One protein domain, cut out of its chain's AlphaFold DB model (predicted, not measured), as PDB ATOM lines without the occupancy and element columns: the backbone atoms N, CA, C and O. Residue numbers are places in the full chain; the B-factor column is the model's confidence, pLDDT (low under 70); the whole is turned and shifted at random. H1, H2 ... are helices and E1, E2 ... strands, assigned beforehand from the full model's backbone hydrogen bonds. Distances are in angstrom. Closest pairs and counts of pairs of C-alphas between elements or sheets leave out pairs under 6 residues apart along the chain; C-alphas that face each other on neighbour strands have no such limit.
ATOM      1  N   VAL A  11     -10.361 -37.766   6.388       86.75
ATOM      2  CA  VAL A  11     -11.631 -37.592   7.092       86.75
ATOM      3  C   VAL A  11     -11.656 -36.221   7.745       86.75
ATOM      4  O   VAL A  11     -10.629 -35.715   8.184       86.75
ATOM      5  N   THR A  12     -12.825 -35.601   7.802       84.50
ATOM      6  CA  THR A  12     -12.991 -34.308   8.470       84.50
ATOM      7  C   THR A  12     -13.402 -34.548   9.917       84.50
ATOM      8  O   THR A  12     -14.370 -35.268  10.164       84.50
ATOM      9  N   ASP A  13     -12.673 -33.969  10.869       80.50
ATOM     10  CA  ASP A  13     -13.039 -34.029  12.284       80.50
ATOM     11  C   ASP A  13     -14.166 -33.042  12.645       80.50
ATOM     12  O   ASP A  13     -14.636 -32.259  11.817       80.50
ATOM     13  N   GLY A  14     -14.622 -33.087  13.901       74.31
ATOM     14  CA  GLY A  14     -15.688 -32.210  14.398       74.31
ATOM     15  C   GLY A  14     -15.348 -30.712  14.379       74.31
ATOM     16  O   GLY A  14     -16.264 -29.895  14.430       74.31
ATOM     17  N   ASP A  15     -14.064 -30.359  14.254       77.25
ATOM     18  CA  ASP A  15     -13.568 -28.981  14.160       77.25
ATOM     19  C   ASP A  15     -13.348 -28.537  12.699       77.25
ATOM     20  O   ASP A  15     -12.862 -27.429  12.449       77.25
ATOM     21  N   GLY A  16     -13.678 -29.385  11.719       79.25
ATOM     22  CA  GLY A  16     -13.500 -29.097  10.296       79.25
ATOM     23  C   GLY A  16     -12.074 -29.303   9.777       79.25
ATOM     24  O   GLY A  16     -11.775 -28.884   8.657       79.25
ATOM     25  N   LYS A  17     -11.178 -29.927  10.553       81.12
ATOM     26  CA  LYS A  17      -9.801 -30.216  10.129       81.12
ATOM     27  C   LYS A  17      -9.721 -31.575   9.450       81.12
ATOM     28  O   LYS A  17     -10.407 -32.522   9.826       81.12
ATOM     29  N   THR A  18      -8.833 -31.685   8.466       84.81
ATOM     30  CA  THR A  18      -8.508 -32.969   7.844       84.81
ATOM     31  C   THR A  18      -7.646 -33.807   8.784       84.81
ATOM     32  O   THR A  18      -6.566 -33.384   9.194       84.81
ATOM     33  N   GLN A  19      -8.120 -35.007   9.088       88.75
ATOM     34  CA  GLN A  19      -7.373 -36.105   9.687       88.75
ATOM     35  C   GLN A  19      -7.227 -37.233   8.663       88.75
ATOM     36  O   GLN A  19      -7.920 -37.264   7.648       88.75
ATOM     37  N   TRP A  20      -6.334 -38.176   8.931       93.44
ATOM     38  CA  TRP A  20      -6.064 -39.313   8.053       93.44
ATOM     39  C   TRP A  20      -6.409 -40.594   8.798       93.44
ATOM     40  O   TRP A  20      -5.909 -40.806   9.906       93.44
ATOM     41  N   LYS A  21      -7.249 -41.458   8.222       92.56
ATOM     42  CA  LYS A  21      -7.635 -42.711   8.889       92.56
ATOM     43  C   LYS A  21      -6.428 -43.587   9.236       92.56
ATOM     44  O   LYS A  21      -6.361 -44.092  10.354       92.56
ATOM     45  N   GLY A  22      -5.437 -43.676   8.349       92.56
ATOM     46  CA  GLY A  22      -4.203 -44.418   8.599       92.56
ATOM     47  C   GLY A  22      -3.418 -43.870   9.794       92.56
ATOM     48  O   GLY A  22      -2.881 -44.633  10.599       92.56
ATOM     49  N   ASN A  23      -3.418 -42.548   9.988       94.62
ATOM     50  CA  ASN A  23      -2.800 -41.924  11.158       94.62
ATOM     51  C   ASN A  23      -3.538 -42.305  12.449       94.62
ATOM     52  O   ASN A  23      -2.892 -42.611  13.454       94.62
ATOM     53  N   LEU A  24      -4.874 -42.307  12.425       94.56
ATOM     54  CA  LEU A  24      -5.698 -42.716  13.566       94.56
ATOM     55  C   LEU A  24      -5.469 -44.190  13.919       94.56
ATOM     56  O   LEU A  24      -5.260 -44.516  15.085       94.56
ATOM     57  N   GLU A  25      -5.403 -45.065  12.915       94.06
ATOM     58  CA  GLU A  25      -5.137 -46.490  13.112       94.06
ATOM     59  C   GLU A  25      -3.757 -46.733  13.744       94.06
ATOM     60  O   GLU A  25      -3.626 -47.489  14.712       94.06
ATOM     61  N   ILE A  26      -2.715 -46.062  13.243       94.69
ATOM     62  CA  ILE A  26      -1.365 -46.129  13.819       94.69
ATOM     63  C   ILE A  26      -1.355 -45.602  15.258       94.69
ATOM     64  O   ILE A  26      -0.714 -46.193  16.134       94.69
ATOM     65  N   ALA A  27      -2.042 -44.489  15.518       95.69
ATOM     66  CA  ALA A  27      -2.142 -43.923  16.856       95.69
ATOM     67  C   ALA A  27      -2.805 -44.909  17.830       95.69
ATOM     68  O   ALA A  27      -2.290 -45.132  18.929       95.69
ATOM     69  N   ASP A  28      -3.887 -45.565  17.420       94.88
ATOM     70  CA  ASP A  28      -4.566 -46.561  18.245       94.88
ATOM     71  C   ASP A  28      -3.719 -47.819  18.454       94.88
ATOM     72  O   ASP A  28      -3.644 -48.320  19.577       94.88
ATOM     73  N   LYS A  29      -2.973 -48.276  17.440       94.94
ATOM     74  CA  LYS A  29      -1.976 -49.353  17.592       94.94
ATOM     75  C   LYS A  29      -0.902 -48.998  18.624       94.94
ATOM     76  O   LYS A  29      -0.582 -49.817  19.485       94.94
ATOM     77  N   LEU A  30      -0.383 -47.770  18.605       95.62
ATOM     78  CA  LEU A  30       0.585 -47.294  19.601       95.62
ATOM     79  C   LEU A  30      -0.007 -47.196  21.013       95.62
ATOM     80  O   LEU A  30       0.673 -47.546  21.980       95.62
ATOM     81  N   ARG A  31      -1.257 -46.738  21.150       95.62
ATOM     82  CA  ARG A  31      -1.969 -46.706  22.442       95.62
ATOM     83  C   ARG A  31      -2.217 -48.114  22.971       95.62
ATOM     84  O   ARG A  31      -1.950 -48.380  24.138       95.62
ATOM     85  N   ARG A  32      -2.633 -49.033  22.101       95.50
ATOM     86  CA  ARG A  32      -2.852 -50.439  22.449       95.50
ATOM     87  C   ARG A  32      -1.551 -51.134  22.849       95.50
ATOM     88  O   ARG A  32      -1.534 -51.833  23.858       95.50
ATOM     89  N   LEU A  33      -0.452 -50.891  22.128       95.94
ATOM     90  CA  LEU A  33       0.883 -51.353  22.522       95.94
ATOM     91  C   LEU A  33       1.266 -50.784  23.892       95.94
ATOM     92  O   LEU A  33       1.766 -51.515  24.738       95.94
ATOM     93  N   ALA A  34       1.021 -49.498  24.135       95.81
ATOM     94  CA  ALA A  34       1.296 -48.891  25.427       95.81
ATOM     95  C   ALA A  34       0.547 -49.605  26.567       95.81
ATOM     96  O   ALA A  34       1.156 -50.032  27.549       95.81
ATOM     97  N   ASP A  35      -0.758 -49.790  26.420       95.69
ATOM     98  CA  ASP A  35      -1.575 -50.460  27.431       95.69
ATOM     99  C   ASP A  35      -1.089 -51.891  27.678       95.69
ATOM    100  O   ASP A  35      -0.898 -52.289  28.827       95.69
ATOM    101  N   TYR A  36      -0.779 -52.617  26.605       97.12
ATOM    102  CA  TYR A  36      -0.253 -53.974  26.659       97.12
ATOM    103  C   TYR A  36       1.067 -54.071  27.435       97.12
ATOM    104  O   TYR A  36       1.200 -54.889  28.345       97.12
ATOM    105  N   LEU A  37       2.023 -53.189  27.125       96.50
ATOM    106  CA  LEU A  37       3.325 -53.149  27.789       96.50
ATOM    107  C   LEU A  37       3.189 -52.827  29.281       96.50
ATOM    108  O   LEU A  37       3.855 -53.456  30.100       96.50
ATOM    109  N   VAL A  38       2.322 -51.876  29.649       96.75
ATOM    110  CA  VAL A  38       2.080 -51.526  31.060       96.75
ATOM    111  C   VAL A  38       1.462 -52.700  31.811       96.75
ATOM    112  O   VAL A  38       1.948 -53.059  32.883       96.75
ATOM    113  N   ILE A  39       0.437 -53.341  31.241       96.44
ATOM    114  CA  ILE A  39      -0.188 -54.531  31.840       96.44
ATOM    115  C   ILE A  39       0.834 -55.649  32.004       96.44
ATOM    116  O   ILE A  39       0.872 -56.295  33.046       96.44
ATOM    117  N   GLY A  40       1.718 -55.817  31.028       95.25
ATOM    118  CA  GLY A  40       2.807 -56.775  31.078       95.25
ATOM    119  C   GLY A  40       3.929 -56.459  32.081       95.25
ATOM    120  O   GLY A  40       4.806 -57.296  32.286       95.25
ATOM    121  N   GLY A  41       3.924 -55.284  32.719       95.31
ATOM    122  CA  GLY A  41       4.901 -54.907  33.748       95.31
ATOM    123  C   GLY A  41       5.987 -53.938  33.285       95.31
ATOM    124  O   GLY A  41       6.937 -53.688  34.027       95.31
ATOM    125  N   MET A  42       5.876 -53.364  32.084       95.69
ATOM    126  CA  MET A  42       6.729 -52.244  31.697       95.69
ATOM    127  C   MET A  42       6.356 -50.986  32.490       95.69
ATOM    128  O   MET A  42       5.190 -50.664  32.698       95.69
ATOM    129  N   GLU A  43       7.374 -50.234  32.895       92.38
ATOM    130  CA  GLU A  43       7.220 -48.987  33.640       92.38
ATOM    131  C   GLU A  43       6.400 -47.931  32.868       92.38
ATOM    132  O   GLU A  43       6.720 -47.597  31.721       92.38
ATOM    133  N   GLU A  44       5.388 -47.344  33.523       90.00
ATOM    134  CA  GLU A  44       4.469 -46.369  32.910       90.00
ATOM    135  C   GLU A  44       5.197 -45.179  32.264       90.00
ATOM    136  O   GLU A  44       4.804 -44.727  31.189       90.00
ATOM    137  N   LEU A  45       6.291 -44.692  32.866       87.69
ATOM    138  CA  LEU A  45       7.065 -43.561  32.334       87.69
ATOM    139  C   LEU A  45       7.689 -43.866  30.968       87.69
ATOM    140  O   LEU A  45       7.698 -43.003  30.084       87.69
ATOM    141  N   LYS A  46       8.177 -45.097  30.773       85.50
ATOM    142  CA  LYS A  46       8.759 -45.543  29.498       85.50
ATOM    143  C   LYS A  46       7.682 -45.649  28.427       85.50
ATOM    144  O   LYS A  46       7.894 -45.252  27.283       85.50
ATOM    145  N   VAL A  47       6.501 -46.110  28.821       91.50
ATOM    146  CA  VAL A  47       5.372 -46.306  27.919       91.50
ATOM    147  C   VAL A  47       4.641 -45.003  27.573       91.50
ATOM    148  O   VAL A  47       4.155 -44.840  26.452       91.50
ATOM    149  N   ALA A  48       4.618 -44.024  28.478       91.56
ATOM    150  CA  ALA A  48       3.986 -42.722  28.260       91.56
ATOM    151  C   ALA A  48       4.544 -41.983  27.029       91.56
ATOM    152  O   ALA A  48       3.900 -41.083  26.487       91.56
ATOM    153  N   HIS A  49       5.749 -42.331  26.570       92.12
ATOM    154  CA  HIS A  49       6.272 -41.833  25.304       92.12
ATOM    155  C   HIS A  49       5.442 -42.299  24.094       92.12
ATOM    156  O   HIS A  49       5.084 -41.453  23.278       92.12
ATOM    157  N   PHE A  50       5.052 -43.577  24.015       93.50
ATOM    158  CA  PHE A  50       4.236 -44.105  22.911       93.50
ATOM    159  C   PHE A  50       2.875 -43.415  22.817       93.50
ATOM    160  O   PHE A  50       2.465 -43.037  21.725       93.50
ATOM    161  N   ARG A  51       2.217 -43.157  23.955       94.69
ATOM    162  CA  ARG A  51       0.944 -42.413  23.984       94.69
ATOM    163  C   ARG A  51       1.101 -40.990  23.446       94.69
ATOM    164  O   ARG A  51       0.331 -40.557  22.601       94.69
ATOM    165  N   ARG A  52       2.163 -40.291  23.857       94.56
ATOM    166  CA  ARG A  52       2.469 -38.938  23.361       94.56
ATOM    167  C   ARG A  52       2.762 -38.911  21.858       94.56
ATOM    168  O   ARG A  52       2.417 -37.937  21.194       94.56
ATOM    169  N   VAL A  53       3.430 -39.941  21.341       95.19
ATOM    170  CA  VAL A  53       3.657 -40.109  19.899       95.19
ATOM    171  C   VAL A  53       2.333 -40.381  19.188       95.19
ATOM    172  O   VAL A  53       2.058 -39.722  18.193       95.19
ATOM    173  N   ALA A  54       1.495 -41.275  19.718       95.75
ATOM    174  CA  ALA A  54       0.177 -41.573  19.165       95.75
ATOM    175  C   ALA A  54      -0.683 -40.311  19.024       95.75
ATOM    176  O   ALA A  54      -1.217 -40.050  17.952       95.75
ATOM    177  N   ASP A  55      -0.739 -39.480  20.066       95.12
ATOM    178  CA  ASP A  55      -1.492 -38.223  20.030       95.12
ATOM    179  C   ASP A  55      -0.931 -37.236  18.997       95.12
ATOM    180  O   ASP A  55      -1.691 -36.505  18.365       95.12
ATOM    181  N   THR A  56       0.392 -37.233  18.796       95.44
ATOM    182  CA  THR A  56       1.041 -36.405  17.767       95.44
ATOM    183  C   THR A  56       0.673 -36.891  16.364       95.44
ATOM    184  O   THR A  56       0.386 -36.071  15.500       95.44
ATOM    185  N   ILE A  57       0.659 -38.209  16.142       94.81
ATOM    186  CA  ILE A  57       0.344 -38.820  14.844       94.81
ATOM    187  C   ILE A  57      -1.131 -38.639  14.490       94.81
ATOM    188  O   ILE A  57      -1.431 -38.240  13.371       94.81
ATOM    189  N   ALA A  58      -2.040 -38.866  15.443       94.19
ATOM    190  CA  ALA A  58      -3.485 -38.751  15.227       94.19
ATOM    191  C   ALA A  58      -3.902 -37.381  14.663       94.19
ATOM    192  O   ALA A  58      -4.807 -37.302  13.841       94.19
ATOM    193  N   HIS A  59      -3.212 -36.315  15.078       92.06
ATOM    194  CA  HIS A  59      -3.478 -34.938  14.650       92.06
ATOM    195  C   HIS A  59      -2.453 -34.418  13.633       92.06
ATOM    196  O   HIS A  59      -2.385 -33.212  13.387       92.06
ATOM    197  N   TRP A  60      -1.608 -35.294  13.079       94.06
ATOM    198  CA  TRP A  60      -0.610 -34.879  12.102       94.06
ATOM    199  C   TRP A  60      -1.296 -34.528  10.769       94.06
ATOM    200  O   TRP A  60      -2.110 -35.319  10.288       94.06
ATOM    201  N   PRO A  61      -0.983 -33.368  10.158       91.50
ATOM    202  CA  PRO A  61      -1.708 -32.865   8.990       91.50
ATOM    203  C   PRO A  61      -1.404 -33.622   7.692       91.50
ATOM    204  O   PRO A  61      -2.151 -33.493   6.727       91.50
ATOM    205  N   GLU A  62      -0.318 -34.393   7.645       91.94
ATOM    206  CA  GLU A  62       0.079 -35.187   6.478       91.94
ATOM    207  C   GLU A  62      -0.177 -36.682   6.721       91.94
ATOM    208  O   GLU A  62      -0.100 -37.168   7.853       91.94
ATOM    209  N   SER A  63      -0.419 -37.422   5.644       91.62
ATOM    210  CA  SER A  63      -0.492 -38.881   5.664       91.62
ATOM    211  C   SER A  63       0.809 -39.513   6.168       91.62
ATOM    212  O   SER A  63       1.913 -39.173   5.722       91.62
ATOM    213  N   MET A  64       0.679 -40.490   7.066       91.19
ATOM    214  CA  MET A  64       1.797 -41.315   7.522       91.19
ATOM    215  C   MET A  64       2.355 -42.215   6.415       91.19
ATOM    216  O   MET A  64       3.564 -42.458   6.393       91.19
ATOM    217  N   GLU A  65       1.517 -42.682   5.491       90.69
ATOM    218  CA  GLU A  65       1.942 -43.508   4.360       90.69
ATOM    219  C   GLU A  65       2.788 -42.697   3.368       90.69
ATOM    220  O   GLU A  65       3.912 -43.096   3.040       90.69
ATOM    221  N   ALA A  66       2.319 -41.506   2.984       91.12
ATOM    222  CA  ALA A  66       3.055 -40.587   2.117       91.12
ATOM    223  C   ALA A  66       4.387 -40.163   2.759       91.12
ATOM    224  O   ALA A  66       5.459 -40.280   2.156       91.12
ATOM    225  N   MET A  67       4.351 -39.763   4.035       92.25
ATOM    226  CA  MET A  67       5.555 -39.389   4.781       92.25
ATOM    227  C   MET A  67       6.545 -40.554   4.919       92.25
ATOM    228  O   MET A  67       7.759 -40.326   4.943       92.25
ATOM    229  N   ARG A  68       6.062 -41.800   5.007       89.88
ATOM    230  CA  ARG A  68       6.902 -43.004   5.005       89.88
ATOM    231  C   ARG A  68       7.549 -43.230   3.643       89.88
ATOM    232  O   ARG A  68       8.757 -43.466   3.614       89.88
ATOM    233  N   HIS A  69       6.789 -43.134   2.554       89.44
ATOM    234  CA  HIS A  69       7.297 -43.299   1.188       89.44
ATOM    235  C   HIS A  69       8.397 -42.274   0.866       89.44
ATOM    236  O   HIS A  69       9.418 -42.607   0.271       89.44
ATOM    237  N   GLU A  70       8.239 -41.040   1.345       91.31
ATOM    238  CA  GLU A  70       9.220 -39.962   1.172       91.31
ATOM    239  C   GLU A  70      10.380 -39.991   2.191       91.31
ATOM    240  O   GLU A  70      11.252 -39.122   2.163       91.31
ATOM    241  N   GLY A  71      10.403 -40.941   3.134       90.62
ATOM    242  CA  GLY A  71      11.448 -41.021   4.164       90.62
ATOM    243  C   GLY A  71      11.434 -39.860   5.170       90.62
ATOM    244  O   GLY A  71      12.449 -39.553   5.798       90.62
ATOM    245  N   ARG A  72      10.285 -39.201   5.349       94.19
ATOM    246  CA  ARG A  72      10.117 -37.961   6.126       94.19
ATOM    247  C   ARG A  72       9.584 -38.154   7.542       94.19
ATOM    248  O   ARG A  72       9.439 -37.165   8.255       94.19
ATOM    249  N   LEU A  73       9.346 -39.385   7.995       91.69
ATOM    250  CA  LEU A  73       8.781 -39.668   9.326       91.69
ATOM    251  C   LEU A  73       9.532 -38.991  10.491       91.69
ATOM    252  O   LEU A  73       8.910 -38.579  11.463       91.69
ATOM    253  N   ARG A  74      10.858 -38.805  10.390       92.88
ATOM    254  CA  ARG A  74      11.655 -38.107  11.423       92.88
ATOM    255  C   ARG A  74      11.373 -36.607  11.545       92.88
ATOM    256  O   ARG A  74      11.849 -35.992  12.494       92.88
ATOM    257  N   LYS A  75      10.650 -36.001  10.596       91.25
ATOM    258  CA  LYS A  75      10.255 -34.585  10.671       91.25
ATOM    259  C   LYS A  75       9.161 -34.347  11.714       91.25
ATOM    260  O   LYS A  75       8.990 -33.218  12.163       91.25
ATOM    261  N   ILE A  76       8.433 -35.394  12.097       92.62
ATOM    262  CA  ILE A  76       7.376 -35.304  13.096       92.62
ATOM    263  C   ILE A  76       8.024 -35.149  14.484       92.62
ATOM    264  O   ILE A  76       8.924 -35.922  14.838       92.62
ATOM    265  N   PRO A  77       7.587 -34.177  15.304       90.75
ATOM    266  CA  PRO A  77       8.088 -34.013  16.659       90.75
ATOM    267  C   PRO A  77       7.974 -35.308  17.463       90.75
ATOM    268  O   PRO A  77       7.014 -36.060  17.321       90.75
ATOM    269  N   ARG A  78       8.929 -35.539  18.372       89.56
ATOM    270  CA  ARG A  78       8.948 -36.701  19.286       89.56
ATOM    271  C   ARG A  78       9.187 -38.055  18.601       89.56
ATOM    272  O   ARG A  78       9.225 -39.062  19.303       89.56
ATOM    273  N   ILE A  79       9.435 -38.090  17.291       92.56
ATOM    274  CA  ILE A  79       9.806 -39.309  16.563       92.56
ATOM    275  C   ILE A  79      11.331 -39.465  16.520       92.56
ATOM    276  O   ILE A  79      12.035 -38.868  15.707       92.56
ATOM    277  N   GLY A  80      11.853 -40.299  17.424       90.25
ATOM    278  CA  GLY A  80      13.239 -40.780  17.382       90.25
ATOM    279  C   GLY A  80      13.432 -41.964  16.423       90.25
ATOM    280  O   GLY A  80      12.470 -42.467  15.848       90.25
ATOM    281  N   THR A  81      14.669 -42.460  16.294       91.62
ATOM    282  CA  THR A  81      15.008 -43.599  15.410       91.62
ATOM    283  C   THR A  81      14.164 -44.845  15.714       91.62
ATOM    284  O   THR A  81      13.661 -45.494  14.804       91.62
ATOM    285  N   THR A  82      13.961 -45.158  16.998       90.88
ATOM    286  CA  THR A  82      13.167 -46.322  17.428       90.88
ATOM    287  C   THR A  82      11.706 -46.207  17.006       90.88
ATOM    288  O   THR A  82      11.140 -47.155  16.474       90.88
ATOM    289  N   ILE A  83      11.103 -45.034  17.214       93.00
ATOM    290  CA  ILE A  83       9.708 -44.782  16.845       93.00
ATOM    291  C   ILE A  83       9.558 -44.778  15.326       93.00
ATOM    292  O   ILE A  83       8.630 -45.385  14.815       93.00
ATOM    293  N   GLN A  84      10.492 -44.166  14.595       94.25
ATOM    294  CA  GLN A  84      10.493 -44.205  13.134       94.25
ATOM    295  C   GLN A  84      10.455 -45.647  12.612       94.25
ATOM    296  O   GLN A  84       9.625 -45.954  11.761       94.25
ATOM    297  N   HIS A  85      11.338 -46.514  13.115       93.69
ATOM    298  CA  HIS A  85      11.387 -47.907  12.679       93.69
ATOM    299  C   HIS A  85      10.071 -48.628  13.002       93.69
ATOM    300  O   HIS A  85       9.477 -49.249  12.129       93.69
ATOM    301  N   MET A  86       9.549 -48.450  14.217       93.94
ATOM    302  CA  MET A  86       8.260 -49.016  14.620       93.94
ATOM    303  C   MET A  86       7.101 -48.563  13.717       93.94
ATOM    304  O   MET A  86       6.230 -49.357  13.380       93.94
ATOM    305  N   LEU A  87       7.089 -47.299  13.290       93.19
ATOM    306  CA  LEU A  87       6.057 -46.772  12.396       93.19
ATOM    307  C   LEU A  87       6.161 -47.337  10.985       93.19
ATOM    308  O   LEU A  87       5.135 -47.639  10.386       93.19
ATOM    309  N   GLN A  88       7.378 -47.533  10.474       92.50
ATOM    310  CA  GLN A  88       7.580 -48.241   9.209       92.50
ATOM    311  C   GLN A  88       7.013 -49.661   9.291       92.50
ATOM    312  O   GLN A  88       6.276 -50.068   8.402       92.50
ATOM    313  N   GLN A  89       7.259 -50.372  10.396       92.62
ATOM    314  CA  GLN A  89       6.713 -51.715  10.611       92.62
ATOM    315  C   GLN A  89       5.185 -51.726  10.657       92.62
ATOM    316  O   GLN A  89       4.572 -52.580  10.015       92.62
ATOM    317  N   TYR A  90       4.562 -50.764  11.344       91.94
ATOM    318  CA  TYR A  90       3.103 -50.663  11.375       91.94
ATOM    319  C   TYR A  90       2.500 -50.396   9.998       91.94
ATOM    320  O   TYR A  90       1.467 -50.982   9.688       91.94
ATOM    321  N   VAL A  91       3.147 -49.555   9.184       88.50
ATOM    322  CA  VAL A  91       2.733 -49.281   7.800       88.50
ATOM    323  C   VAL A  91       2.930 -50.505   6.904       88.50
ATOM    324  O   VAL A  91       2.083 -50.802   6.073       88.50
ATOM    325  N   ASP A  92       4.029 -51.238   7.068       86.75
ATOM    326  CA  ASP A  92       4.370 -52.356   6.182       86.75
ATOM    327  C   ASP A  92       3.633 -53.653   6.516       86.75
ATOM    328  O   ASP A  92       3.180 -54.374   5.626       86.75
ATOM    329  N   THR A  93       3.543 -53.970   7.804       88.56
ATOM    330  CA  THR A  93       3.141 -55.295   8.299       88.56
ATOM    331  C   THR A  93       1.888 -55.260   9.163       88.56
ATOM    332  O   THR A  93       1.343 -56.308   9.496       88.56
ATOM    333  N   GLY A  94       1.441 -54.071   9.576       88.25
ATOM    334  CA  GLY A  94       0.350 -53.910  10.533       88.25
ATOM    335  C   GLY A  94       0.730 -54.176  11.996       88.25
ATOM    336  O   GLY A  94      -0.075 -53.873  12.875       88.25
ATOM    337  N   THR A  95       1.941 -54.670  12.278       90.88
ATOM    338  CA  THR A  95       2.466 -54.951  13.627       90.88
ATOM    339  C   THR A  95       3.888 -54.392  13.798       90.88
ATOM    340  O   THR A  95       4.400 -53.708  12.916       90.88
ATOM    341  N   CYS A  96       4.528 -54.626  14.945       94.31
ATOM    342  CA  CYS A  96       5.923 -54.253  15.182       94.31
ATOM    343  C   CYS A  96       6.673 -55.320  15.990       94.31
ATOM    344  O   CYS A  96       6.067 -56.150  16.678       94.31
ATOM    345  N   ASP A  97       8.005 -55.264  15.972       95.06
ATOM    346  CA  ASP A  97       8.834 -56.235  16.703       95.06
ATOM    347  C   ASP A  97       8.554 -56.204  18.204       95.06
ATOM    348  O   ASP A  97       8.540 -57.242  18.856       95.06
ATOM    349  N   LYS A  98       8.272 -55.014  18.755       94.56
ATOM    350  CA  LYS A  98       7.978 -54.846  20.184       94.56
ATOM    351  C   LYS A  98       6.744 -55.636  20.610       94.56
ATOM    352  O   LYS A  98       6.737 -56.204  21.697       94.56
ATOM    353  N   TRP A  99       5.720 -55.664  19.759       95.44
ATOM    354  CA  TRP A  99       4.513 -56.447  19.995       95.44
ATOM    355  C   TRP A  99       4.839 -57.942  19.991       95.44
ATOM    356  O   TRP A  99       4.520 -58.651  20.940       95.44
ATOM    357  N   THR A 100       5.555 -58.390  18.958       94.75
ATOM    358  CA  THR A 100       5.950 -59.794  18.767       94.75
ATOM    359  C   THR A 100       6.869 -60.307  19.882       94.75
ATOM    360  O   THR A 100       6.758 -61.453  20.306       94.75
ATOM    361  N   GLU A 101       7.769 -59.464  20.390       95.38
ATOM    362  CA  GLU A 101       8.633 -59.766  21.539       95.38
ATOM    363  C   GLU A 101       7.798 -60.028  22.803       95.38
ATOM    364  O   GLU A 101       8.062 -60.964  23.560       95.38
ATOM    365  N   TRP A 102       6.784 -59.196  23.044       95.94
ATOM    366  CA  TRP A 102       5.989 -59.250  24.267       95.94
ATOM    367  C   TRP A 102       4.914 -60.336  24.249       95.94
ATOM    368  O   TRP A 102       4.664 -60.933  25.300       95.94
ATOM    369  N   SER A 103       4.361 -60.668  23.078       94.94
ATOM    370  CA  SER A 103       3.360 -61.737  22.923       94.94
ATOM    371  C   SER A 103       3.871 -63.117  23.330       94.94
ATOM    372  O   SER A 103       3.087 -63.977  23.720       94.94
ATOM    373  N   GLN A 104       5.191 -63.312  23.358       95.56
ATOM    374  CA  GLN A 104       5.819 -64.531  23.877       95.56
ATOM    375  C   GLN A 104       5.752 -64.656  25.409       95.56
ATOM    376  O   GLN A 104       6.013 -65.730  25.947       95.56
ATOM    377  N   ARG A 105       5.462 -63.564  26.128       93.44
ATOM    378  CA  ARG A 105       5.565 -63.482  27.598       93.44
ATOM    379  C   ARG A 105       4.260 -63.094  28.277       93.44
ATOM    380  O   ARG A 105       4.056 -63.454  29.433       93.44
TER     381      ARG A 105
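What this domain is: This is residues 11 to 105 of the 174 residues of the protein "HHH_8 domain-containing protein" of Gemmatimonadetes bacterium (UniProt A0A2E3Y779). A long helical hairpin, H1 and H2 side by side, has three shorter helices over one side: H4 crosses H1 steeply, with H3 near where H1 begins and H5 farther along H1. Strand E1 leads into H1 from a small loop that folds back at the end of the hairpin. The 95 printed residues run E1, H1, H2, H3, H4, H5, mostly helix and compact, with a radius of gyration of the C-alphas of 13.3 A and spans of 41 by 28 by 20 A.

Where its parts are: Find C-alpha 18 at (-8.508, -32.969, 7.844), where E1, residues 18 to 20, begins. H1, residues 21 to 39, runs 26.9 A to C-alpha 39 at (-0.188, -54.531, 31.840). H2, residues 44 to 58, covers 20.8 A; H3 is residues 64 to 69; H4, residues 81 to 93, covers 18.1 A. H5, residues 97 to 103, ends at (3.360, -61.737, 22.923).

How they stand to each other: Start at the hub, H1, which touches H2, the closest C-alphas Ala 27 and Ala 54 being 4.0 A apart, at a shallow tilt of 9 degrees, opposite ways. With residue 26 alone H1 only just touches H4, in 3 pairs of C-alphas within 8 A; the closest, Ile 26 and Tyr 90, are 6.8 A apart, at a steep tilt of 65 degrees. Residues 22 to 23 only just touch H3, also in 3 pairs; the closest C-alphas, Asn 23 and Met 64, are 5.9 A apart, about perpendicular at 75 degrees. H5 is close to H1 but not clearly touching, the closest C-alphas, Leu 33 and Trp 99, being 6.7 A apart. E1 pairs with no named strand, but its residues 18 to 19 pair antiparallel with residues 11 to 12. Every O i to N i+4 pair is within hydrogen-bond range in H1, H3, H4 and H5, and 8 of 11 in H2.

The domain as a whole: Look for the farthest C-alphas, Gly 16 and Arg 105, 43.0 A apart. The printed part has no cut, the link from H3 to H4 is long, and no printed residue is under 70 in pLDDT.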